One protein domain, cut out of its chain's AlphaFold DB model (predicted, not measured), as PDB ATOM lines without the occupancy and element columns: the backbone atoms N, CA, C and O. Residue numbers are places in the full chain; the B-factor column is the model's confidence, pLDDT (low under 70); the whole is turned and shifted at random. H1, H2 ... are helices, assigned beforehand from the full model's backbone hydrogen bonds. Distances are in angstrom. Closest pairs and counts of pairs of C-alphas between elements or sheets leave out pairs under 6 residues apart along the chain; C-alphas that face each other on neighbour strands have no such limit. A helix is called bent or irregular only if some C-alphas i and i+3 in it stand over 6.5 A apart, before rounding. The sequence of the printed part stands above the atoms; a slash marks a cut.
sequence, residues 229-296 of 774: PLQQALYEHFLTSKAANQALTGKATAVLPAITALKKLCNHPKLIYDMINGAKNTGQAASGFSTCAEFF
ATOM      1  N   PRO A 229       8.603  46.998 -28.142       95.38
ATOM      2  CA  PRO A 229       7.144  47.006 -28.307       95.38
ATOM      3  C   PRO A 229       6.667  46.351 -29.617       95.38
ATOM      4  O   PRO A 229       5.656  45.651 -29.632       95.38
ATOM      5  N   LEU A 230       7.434  46.502 -30.708       94.69
ATOM      6  CA  LEU A 230       7.159  45.828 -31.981       94.69
ATOM      7  C   LEU A 230       7.390  44.311 -31.886       94.69
ATOM      8  O   LEU A 230       6.605  43.540 -32.431       94.69
ATOM      9  N   GLN A 231       8.442  43.864 -31.193       95.94
ATOM     10  CA  GLN A 231       8.664  42.436 -30.962       95.94
ATOM     11  C   GLN A 231       7.554  41.813 -30.109       95.94
ATOM     12  O   GLN A 231       7.100  40.728 -30.454       95.94
ATOM     13  N   GLN A 232       7.109  42.488 -29.044       95.50
ATOM     14  CA  GLN A 232       6.032  42.008 -28.169       95.50
ATOM     15  C   GLN A 232       4.739  41.800 -28.968       95.50
ATOM     16  O   GLN A 232       4.249  40.676 -29.047       95.50
ATOM     17  N   ALA A 233       4.270  42.832 -29.678       94.25
ATOM     18  CA  ALA A 233       3.045  42.766 -30.478       94.25
ATOM     19  C   ALA A 233       3.082  41.669 -31.567       94.25
ATOM     20  O   ALA A 233       2.100  40.955 -31.780       94.25
ATOM     21  N   LEU A 234       4.232  41.485 -32.229       93.38
ATOM     22  CA  LEU A 234       4.436  40.409 -33.207       93.38
ATOM     23  C   LEU A 234       4.439  39.012 -32.561       93.38
ATOM     24  O   LEU A 234       3.931  38.063 -33.160       93.38
ATOM     25  N   TYR A 235       5.005  38.871 -31.359       94.50
ATOM     26  CA  TYR A 235       5.091  37.598 -30.635       94.50
ATOM     27  C   TYR A 235       3.710  37.195 -30.098       94.50
ATOM     28  O   TYR A 235       3.273  36.069 -30.324       94.50
ATOM     29  N   GLU A 236       2.982  38.122 -29.471       93.25
ATOM     30  CA  GLU A 236       1.606  37.922 -28.996       93.25
ATOM     31  C   GLU A 236       0.668  37.518 -30.140       93.25
ATOM     32  O   GLU A 236      -0.008  36.489 -30.056       93.25
ATOM     33  N   HIS A 237       0.691  38.258 -31.258       90.75
ATOM     34  CA  HIS A 237      -0.060  37.885 -32.455       90.75
ATOM     35  C   HIS A 237       0.312  36.466 -32.921       90.75
ATOM     36  O   HIS A 237      -0.578  35.652 -33.188       90.75
ATOM     37  N   PHE A 238       1.607  36.129 -32.992       90.38
ATOM     38  CA  PHE A 238       2.043  34.793 -33.398       90.38
ATOM     39  C   PHE A 238       1.478  33.689 -32.495       90.38
ATOM     40  O   PHE A 238       1.025  32.668 -33.021       90.38
ATOM     41  N   LEU A 239       1.444  33.883 -31.171       89.38
ATOM     42  CA  LEU A 239       0.881  32.906 -30.232       89.38
ATOM     43  C   LEU A 239      -0.617  32.650 -30.472       89.38
ATOM     44  O   LEU A 239      -1.069  31.512 -30.349       89.38
ATOM     45  N   THR A 240      -1.383  33.660 -30.901       87.50
ATOM     46  CA  THR A 240      -2.797  33.472 -31.292       87.50
ATOM     47  C   THR A 240      -2.980  32.773 -32.647       87.50
ATOM     48  O   THR A 240      -4.081  32.334 -32.983       87.50
ATOM     49  N   SER A 241      -1.918  32.646 -33.450       85.44
ATOM     50  CA  SER A 241      -2.013  32.166 -34.828       85.44
ATOM     51  C   SER A 241      -2.355  30.674 -34.938       85.44
ATOM     52  O   SER A 241      -2.097  29.861 -34.044       85.44
ATOM     53  N   LYS A 242      -2.865  30.266 -36.109       80.12
ATOM     54  CA  LYS A 242      -3.090  28.844 -36.423       80.12
ATOM     55  C   LYS A 242      -1.801  28.011 -36.382       80.12
ATOM     56  O   LYS A 242      -1.887  26.826 -36.082       80.12
ATOM     57  N   ALA A 243      -0.634  28.608 -36.646       76.88
ATOM     58  CA  ALA A 243       0.648  27.902 -36.625       76.88
ATOM     59  C   ALA A 243       1.079  27.554 -35.191       76.88
ATOM     60  O   ALA A 243       1.404  26.399 -34.921       76.88
ATOM     61  N   ALA A 244       0.989  28.507 -34.257       78.88
ATOM     62  CA  ALA A 244       1.244  28.254 -32.837       78.88
ATOM     63  C   ALA A 244       0.258  27.220 -32.263       78.88
ATOM     64  O   ALA A 244       0.673  26.249 -31.636       78.88
ATOM     65  N   ASN A 245      -1.037  27.354 -32.571       80.81
ATOM     66  CA  ASN A 245      -2.046  26.368 -32.172       80.81
ATOM     67  C   ASN A 245      -1.760  24.964 -32.740       80.81
ATOM     68  O   ASN A 245      -1.903  23.976 -32.025       80.81
ATOM     69  N   GLN A 246      -1.314  24.846 -33.996       78.25
ATOM     70  CA  GLN A 246      -0.926  23.554 -34.580       78.25
ATOM     71  C   GLN A 246       0.341  22.978 -33.935       78.25
ATOM     72  O   GLN A 246       0.358  21.786 -33.624       78.25
ATOM     73  N   ALA A 247       1.357  23.799 -33.658       75.62
ATOM     74  CA  ALA A 247       2.543  23.374 -32.915       75.62
ATOM     75  C   ALA A 247       2.175  22.846 -31.513       75.62
ATOM     76  O   ALA A 247       2.656  21.791 -31.105       75.62
ATOM     77  N   LEU A 248       1.232  23.500 -30.824       77.56
ATOM     78  CA  LEU A 248       0.708  23.065 -29.523       77.56
ATOM     79  C   LEU A 248      -0.075  21.738 -29.567       77.56
ATOM     80  O   LEU A 248      -0.208  21.089 -28.531       77.56
ATOM     81  N   THR A 249      -0.542  21.282 -30.739       74.06
ATOM     82  CA  THR A 249      -1.096  19.917 -30.891       74.06
ATOM     83  C   THR A 249      -0.028  18.819 -30.967       74.06
ATOM     84  O   THR A 249      -0.377  17.642 -30.996       74.06
ATOM     85  N   GLY A 250       1.263  19.171 -30.992       64.25
ATOM     86  CA  GLY A 250       2.380  18.219 -31.016       64.25
ATOM     87  C   GLY A 250       2.744  17.674 -32.401       64.25
ATOM     88  O   GLY A 250       3.626  16.828 -32.501       64.25
ATOM     89  N   LYS A 251       2.115  18.154 -33.485       64.75
ATOM     90  CA  LYS A 251       2.470  17.741 -34.853       64.75
ATOM     91  C   LYS A 251       3.846  18.291 -35.235       64.75
ATOM     92  O   LYS A 251       3.973  19.479 -35.533       64.75
ATOM     93  N   ALA A 252       4.860  17.422 -35.249       60.31
ATOM     94  CA  ALA A 252       6.272  17.782 -35.423       60.31
ATOM     95  C   ALA A 252       6.544  18.715 -36.622       60.31
ATOM     96  O   ALA A 252       7.286  19.691 -36.492       60.31
ATOM     97  N   THR A 253       5.861  18.482 -37.749       67.12
ATOM     98  CA  THR A 253       5.956  19.283 -38.983       67.12
ATOM     99  C   THR A 253       5.576  20.760 -38.817       67.12
ATOM    100  O   THR A 253       6.054  21.595 -39.578       67.12
ATOM    101  N   ALA A 254       4.763  21.116 -37.814       69.12
ATOM    102  CA  ALA A 254       4.409  22.503 -37.493       69.12
ATOM    103  C   ALA A 254       5.297  23.122 -36.393       69.12
ATOM    104  O   ALA A 254       5.450  24.342 -36.334       69.12
ATOM    105  N   VAL A 255       5.899  22.299 -35.525       75.19
ATOM    106  CA  VAL A 255       6.658  22.760 -34.348       75.19
ATOM    107  C   VAL A 255       7.981  23.423 -34.743       75.19
ATOM    108  O   VAL A 255       8.264  24.538 -34.303       75.19
ATOM    109  N   LEU A 256       8.795  22.774 -35.581       78.06
ATOM    110  CA  LEU A 256      10.133  23.280 -35.925       78.06
ATOM    111  C   LEU A 256      10.115  24.602 -36.730       78.06
ATOM    112  O   LEU A 256      10.919  25.487 -36.403       78.06
ATOM    113  N   PRO A 257       9.204  24.816 -37.706       79.94
ATOM    114  CA  PRO A 257       9.038  26.120 -38.351       79.94
ATOM    115  C   PRO A 257       8.617  27.214 -37.364       79.94
ATOM    116  O   PRO A 257       9.223  28.286 -37.353       79.94
ATOM    117  N   ALA A 258       7.652  26.931 -36.479       83.19
ATOM    118  CA  ALA A 258       7.156  27.883 -35.485       83.19
ATOM    119  C   ALA A 258       8.258  28.340 -34.509       83.19
ATOM    120  O   ALA A 258       8.466  29.540 -34.314       83.19
ATOM    121  N   ILE A 259       9.031  27.391 -33.970       85.44
ATOM    122  CA  ILE A 259      10.221  27.656 -33.144       85.44
ATOM    123  C   ILE A 259      11.237  28.522 -33.904       85.44
ATOM    124  O   ILE A 259      11.783  29.483 -33.360       85.44
ATOM    125  N   THR A 260      11.502  28.191 -35.170       85.44
ATOM    126  CA  THR A 260      12.488  28.901 -35.996       85.44
ATOM    127  C   THR A 260      12.061  30.340 -36.282       85.44
ATOM    128  O   THR A 260      12.899  31.243 -36.248       85.44
ATOM    129  N   ALA A 261      10.770  30.571 -36.520       86.75
ATOM    130  CA  ALA A 261      10.220  31.900 -36.743       86.75
ATOM    131  C   ALA A 261      10.269  32.758 -35.464       86.75
ATOM    132  O   ALA A 261      10.761  33.886 -35.520       86.75
ATOM    133  N   LEU A 262       9.892  32.214 -34.298       91.44
ATOM    134  CA  LEU A 262      10.020  32.923 -33.016       91.44
ATOM    135  C   LEU A 262      11.475  33.302 -32.695       91.44
ATOM    136  O   LEU A 262      11.742  34.456 -32.369       91.44
ATOM    137  N   LYS A 263      12.446  32.395 -32.881       92.19
ATOM    138  CA  LYS A 263      13.873  32.730 -32.692       92.19
ATOM    139  C   LYS A 263      14.354  33.841 -33.635       92.19
ATOM    140  O   LYS A 263      15.143  34.695 -33.230       92.19
ATOM    141  N   LYS A 264      13.862  33.884 -34.880       92.31
ATOM    142  CA  LYS A 264      14.145  34.996 -35.805       92.31
ATOM    143  C   LYS A 264      13.517  36.317 -35.339       92.31
ATOM    144  O   LYS A 264      14.174  37.346 -35.472       92.31
ATOM    145  N   LEU A 265      12.318  36.300 -34.749       94.69
ATOM    146  CA  LEU A 265      11.694  37.488 -34.152       94.69
ATOM    147  C   LEU A 265      12.488  38.010 -32.942       94.69
ATOM    148  O   LEU A 265      12.779  39.206 -32.889       94.69
ATOM    149  N   CYS A 266      12.889  37.127 -32.018       96.31
ATOM    150  CA  CYS A 266      13.754  37.464 -30.877       96.31
ATOM    151  C   CYS A 266      15.069  38.112 -31.334       96.31
ATOM    152  O   CYS A 266      15.553  39.050 -30.700       96.31
ATOM    153  N   ASN A 267      15.625  37.668 -32.467       96.19
ATOM    154  CA  ASN A 267      16.760  38.332 -33.100       96.19
ATOM    155  C   ASN A 267      16.393  39.715 -33.658       96.19
ATOM    156  O   ASN A 267      16.953  40.707 -33.191       96.19
ATOM    157  N   HIS A 268      15.488  39.814 -34.639       95.88
ATOM    158  CA  HIS A 268      15.066  41.110 -35.186       95.88
ATOM    159  C   HIS A 268      13.737  41.048 -35.968       95.88
ATOM    160  O   HIS A 268      13.628  40.217 -36.872       95.88
ATOM    161  N   PRO A 269      12.774  41.981 -35.774       94.25
ATOM    162  CA  PRO A 269      11.539  42.035 -36.569       94.25
ATOM    163  C   PRO A 269      11.747  42.108 -38.086       94.25
ATOM    164  O   PRO A 269      10.968  41.523 -38.834       94.25
ATOM    165  N   LYS A 270      12.830  42.746 -38.562       91.62
ATOM    166  CA  LYS A 270      13.194  42.727 -39.996       91.62
ATOM    167  C   LYS A 270      13.324  41.304 -40.559       91.62
ATOM    168  O   LYS A 270      12.951  41.086 -41.703       91.62
ATOM    169  N   LEU A 271      13.781  40.321 -39.777       91.00
ATOM    170  CA  LEU A 271      13.856  38.933 -40.251       91.00
ATOM    171  C   LEU A 271      12.466  38.340 -40.528       91.00
ATOM    172  O   LEU A 271      12.345  37.477 -41.391       91.00
ATOM    173  N   ILE A 272      11.426  38.814 -39.834       89.69
ATOM    174  CA  ILE A 272      10.028  38.461 -40.105       89.69
ATOM    175  C   ILE A 272       9.509  39.228 -41.328       89.69
ATOM    176  O   ILE A 272       8.953  38.614 -42.232       89.69
ATOM    177  N   TYR A 273       9.759  40.540 -41.412       87.81
ATOM    178  CA  TYR A 273       9.409  41.371 -42.575       87.81
ATOM    179  C   TYR A 273       9.992  40.815 -43.887       87.81
ATOM    180  O   TYR A 273       9.273  40.647 -44.870       87.81
ATOM    181  N   ASP A 274      11.274  40.442 -43.883       85.56
ATOM    182  CA  ASP A 274      11.970  39.848 -45.030       85.56
ATOM    183  C   ASP A 274      11.429  38.442 -45.372       85.56
ATOM    184  O   ASP A 274      11.575  37.985 -46.506       85.56
ATOM    185  N   MET A 275      10.774  37.752 -44.425       81.25
ATOM    186  CA  MET A 275      10.069  36.490 -44.687       81.25
ATOM    187  C   MET A 275       8.633  36.685 -45.200       81.25
ATOM    188  O   MET A 275       8.160  35.844 -45.963       81.25
ATOM    189  N   ILE A 276       7.959  37.784 -44.845       82.12
ATOM    190  CA  ILE A 276       6.634  38.152 -45.376       82.12
ATOM    191  C   ILE A 276       6.758  38.661 -46.821       82.12
ATOM    192  O   ILE A 276       6.018  38.222 -47.697       82.12
ATOM    193  N   ASN A 277       7.725  39.545 -47.084       77.19
ATOM    194  CA  ASN A 277       7.898  40.222 -48.376       77.19
ATOM    195  C   ASN A 277       8.869  39.498 -49.337       77.19
ATOM    196  O   ASN A 277       9.119  39.957 -50.452       77.19
ATOM    197  N   GLY A 278       9.451  38.372 -48.913       67.44
ATOM    198  CA  GLY A 278      10.478  37.643 -49.660       67.44
ATOM    199  C   GLY A 278       9.929  36.829 -50.836       67.44
ATOM    200  O   GLY A 278       9.425  35.724 -50.648       67.44
ATOM    201  N   ALA A 279      10.143  37.310 -52.065       48.72
ATOM    202  CA  ALA A 279       9.666  36.713 -53.326       48.72
ATOM    203  C   ALA A 279      10.195  35.294 -53.680       48.72
ATOM    204  O   ALA A 279       9.967  34.817 -54.789       48.72
ATOM    205  N   LYS A 280      10.914  34.621 -52.771       47.69
ATOM    206  CA  LYS A 280      11.406  33.236 -52.920       47.69
ATOM    207  C   LYS A 280      10.866  32.258 -51.865       47.69
ATOM    208  O   LYS A 280      11.256  31.095 -51.879       47.69
ATOM    209  N   ASN A 281       9.997  32.691 -50.951       51.06
ATOM    210  CA  ASN A 281       9.497  31.809 -49.898       51.06
ATOM    211  C   ASN A 281       8.353  30.916 -50.385       51.06
ATOM    212  O   ASN A 281       7.278  31.394 -50.745       51.06
ATOM    213  N   THR A 282       8.549  29.601 -50.284       43.84
ATOM    214  CA  THR A 282       7.439  28.648 -50.232       43.84
ATOM    215  C   THR A 282       6.583  28.946 -48.992       43.84
ATOM    216  O   THR A 282       7.094  29.278 -47.918       43.84
ATOM    217  N   GLY A 283       5.254  28.859 -49.129       48.22
ATOM    218  CA  GLY A 283       4.289  29.457 -48.187       48.22
ATOM    219  C   GLY A 283       4.292  28.931 -46.741       48.22
ATOM    220  O   GLY A 283       3.536  29.430 -45.910       48.22
ATOM    221  N   GLN A 284       5.131  27.947 -46.416       50.97
ATOM    222  CA  GLN A 284       5.306  27.418 -45.061       50.97
ATOM    223  C   GLN A 284       6.210  28.310 -44.187       50.97
ATOM    224  O   GLN A 284       5.985  28.406 -42.980       50.97
ATOM    225  N   ALA A 285       7.194  29.008 -44.772       50.00
ATOM    226  CA  ALA A 285       8.228  29.733 -44.018       50.00
ATOM    227  C   ALA A 285       7.711  30.963 -43.240       50.00
ATOM    228  O   ALA A 285       8.303  31.345 -42.232       50.00
ATOM    229  N   ALA A 286       6.600  31.561 -43.683       55.22
ATOM    230  CA  ALA A 286       5.924  32.682 -43.019       55.22
ATOM    231  C   ALA A 286       4.674  32.250 -42.219       55.22
ATOM    232  O   ALA A 286       3.848  33.088 -41.845       55.22
ATOM    233  N   SER A 287       4.496  30.946 -41.969       61.72
ATOM    234  CA  SER A 287       3.341  30.433 -41.224       61.72
ATOM    235  C   SER A 287       3.266  31.047 -39.816       61.72
ATOM    236  O   SER A 287       4.247  31.104 -39.083       61.72
ATOM    237  N   GLY A 288       2.091  31.582 -39.468       67.44
ATOM    238  CA  GLY A 288       1.848  32.322 -38.220       67.44
ATOM    239  C   GLY A 288       2.178  33.822 -38.262       67.44
ATOM    240  O   GLY A 288       1.597  34.575 -37.485       67.44
ATOM    241  N   PHE A 289       3.018  34.268 -39.204       76.62
ATOM    242  CA  PHE A 289       3.380  35.681 -39.405       76.62
ATOM    243  C   PHE A 289       2.784  36.313 -40.676       76.62
ATOM    244  O   PHE A 289       2.958  37.504 -40.908       76.62
ATOM    245  N   SER A 290       2.057  35.558 -41.505       70.38
ATOM    246  CA  SER A 290       1.534  36.043 -42.795       70.38
ATOM    247  C   SER A 290       0.552  37.222 -42.699       70.38
ATOM    248  O   SER A 290       0.496  38.028 -43.621       70.38
ATOM    249  N   THR A 291      -0.187  37.363 -41.596       76.94
ATOM    250  CA  THR A 291      -1.047  38.533 -41.320       76.94
ATOM    251  C   THR A 291      -0.319  39.664 -40.587       76.94
ATOM    252  O   THR A 291      -0.885  40.734 -40.406       76.94
ATOM    253  N   CYS A 292       0.953  39.490 -40.208       80.88
ATOM    254  CA  CYS A 292       1.705  40.511 -39.477       80.88
ATOM    255  C   CYS A 292       2.181  41.692 -40.338       80.88
ATOM    256  O   CYS A 292       2.829  42.592 -39.809       80.88
ATOM    257  N   ALA A 293       1.869  41.715 -41.638       80.19
ATOM    258  CA  ALA A 293       2.206  42.826 -42.530       80.19
ATOM    259  C   ALA A 293       1.703  44.184 -41.996       80.19
ATOM    260  O   ALA A 293       2.391  45.187 -42.147       80.19
ATOM    261  N   GLU A 294       0.554  44.202 -41.311       83.38
ATOM    262  CA  GLU A 294      -0.074  45.409 -40.752       83.38
ATOM    263  C   GLU A 294       0.715  46.051 -39.591       83.38
ATOM    264  O   GLU A 294       0.554  47.241 -39.330       83.38
ATOM    265  N   PHE A 295       1.605  45.305 -38.922       85.19
ATOM    266  CA  PHE A 295       2.471  45.831 -37.852       85.19
ATOM    267  C   PHE A 295       3.714  46.560 -38.389       85.19
ATOM    268  O   PHE A 295       4.453  47.173 -37.617       85.19
ATOM    269  N   PHE A 296       3.968  46.495 -39.699       86.69
ATOM    270  CA  PHE A 296       5.101  47.145 -40.347       86.69
ATOM    271  C   PHE A 296       4.612  48.289 -41.236       86.69
ATOM    272  O   PHE A 296       3.676  48.132 -42.017       86.69
TER     273      PHE A 296
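This is residues 229 to 296 of the 774 residues of a protein of Ostreococcus sp. 'lucimarinus' (UniProt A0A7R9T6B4). The longest helix, H3, and H1 run side by side in opposite ways, in contact where H1 begins and H3 ends; H2 crosses the first part of H3, and H4 folds back from its last residue. After H4 a wide loop, residues 277 to 291, swings away and returns to the short helix H5, which packs on H1. The printed part has 68 residues with five named helices, H1 to H5 in chain order, and no named strand; the class is all helix. It is compact, with a radius of gyration of the C-alphas of 11.0 A, and rounded, spanning 30 by 28 by 19 A.

The hub is H3, residues 252 to 267, which touches three other helices. H1, residues 229 to 240, touches it with residues 231 to 235 alone, meeting residues 262 to 266, at a shallow tilt of 10 degrees, opposite ways; the closest C-alphas, of Gln 231 and Leu 265, are 6.6 A apart. H2, residues 242 to 248, touches residues 254 to 258 of H3, with the C-alphas of Ala 247 and Val 255 closest at 4.4 A; the two are about perpendicular, but only just, at 71 degrees. H4, residues 269 to 276, forms a helical hairpin with H3: they touch at a steep tilt of 44 degrees, opposite ways, with the C-alphas of Lys 264 and Leu 271 closest at 5.9 A. The helix packing is mostly crossed, helices meeting at more than a shallow tilt, but only just: 1 of 3 pairs is at a shallow tilt. H5, residues 292 to 295, touches H1, the closest C-alphas being those of Leu 234 and Cys 292, 6.8 A apart. H5 is apart from H2 and H3, and H2 is apart from H4. Every O i to N i+4 pair is within hydrogen-bond range in H1, H2 and H4, and 10 of 12 are in H3; H5 is too short for such a pair.

H3 is 23.2 A long, from C-alpha 252 at (6.272, 17.782, -35.423) to C-alpha 267 at (16.760, 38.332, -33.100). It is irregular, but only just: C-alphas 253 and 256 are 6.54 A apart. H1 begins at C-alpha 229, at (7.144, 47.006, -28.307), and is 17.1 A long. H4 measures 10.8 A, H2 9.8 A and H5 5.6 A.

The two C-alphas farthest apart, those of Gly 250 and Phe 296, are 30.5 A apart. The printed part has no cut. The links H1 to H2, H2 to H3 and H3 to H4 are tight; H4 to H5 is long, with 15 residues. Mean pLDDT of the printed part is 79.3; residues 250 to 254 and 278 to 288 are under 70.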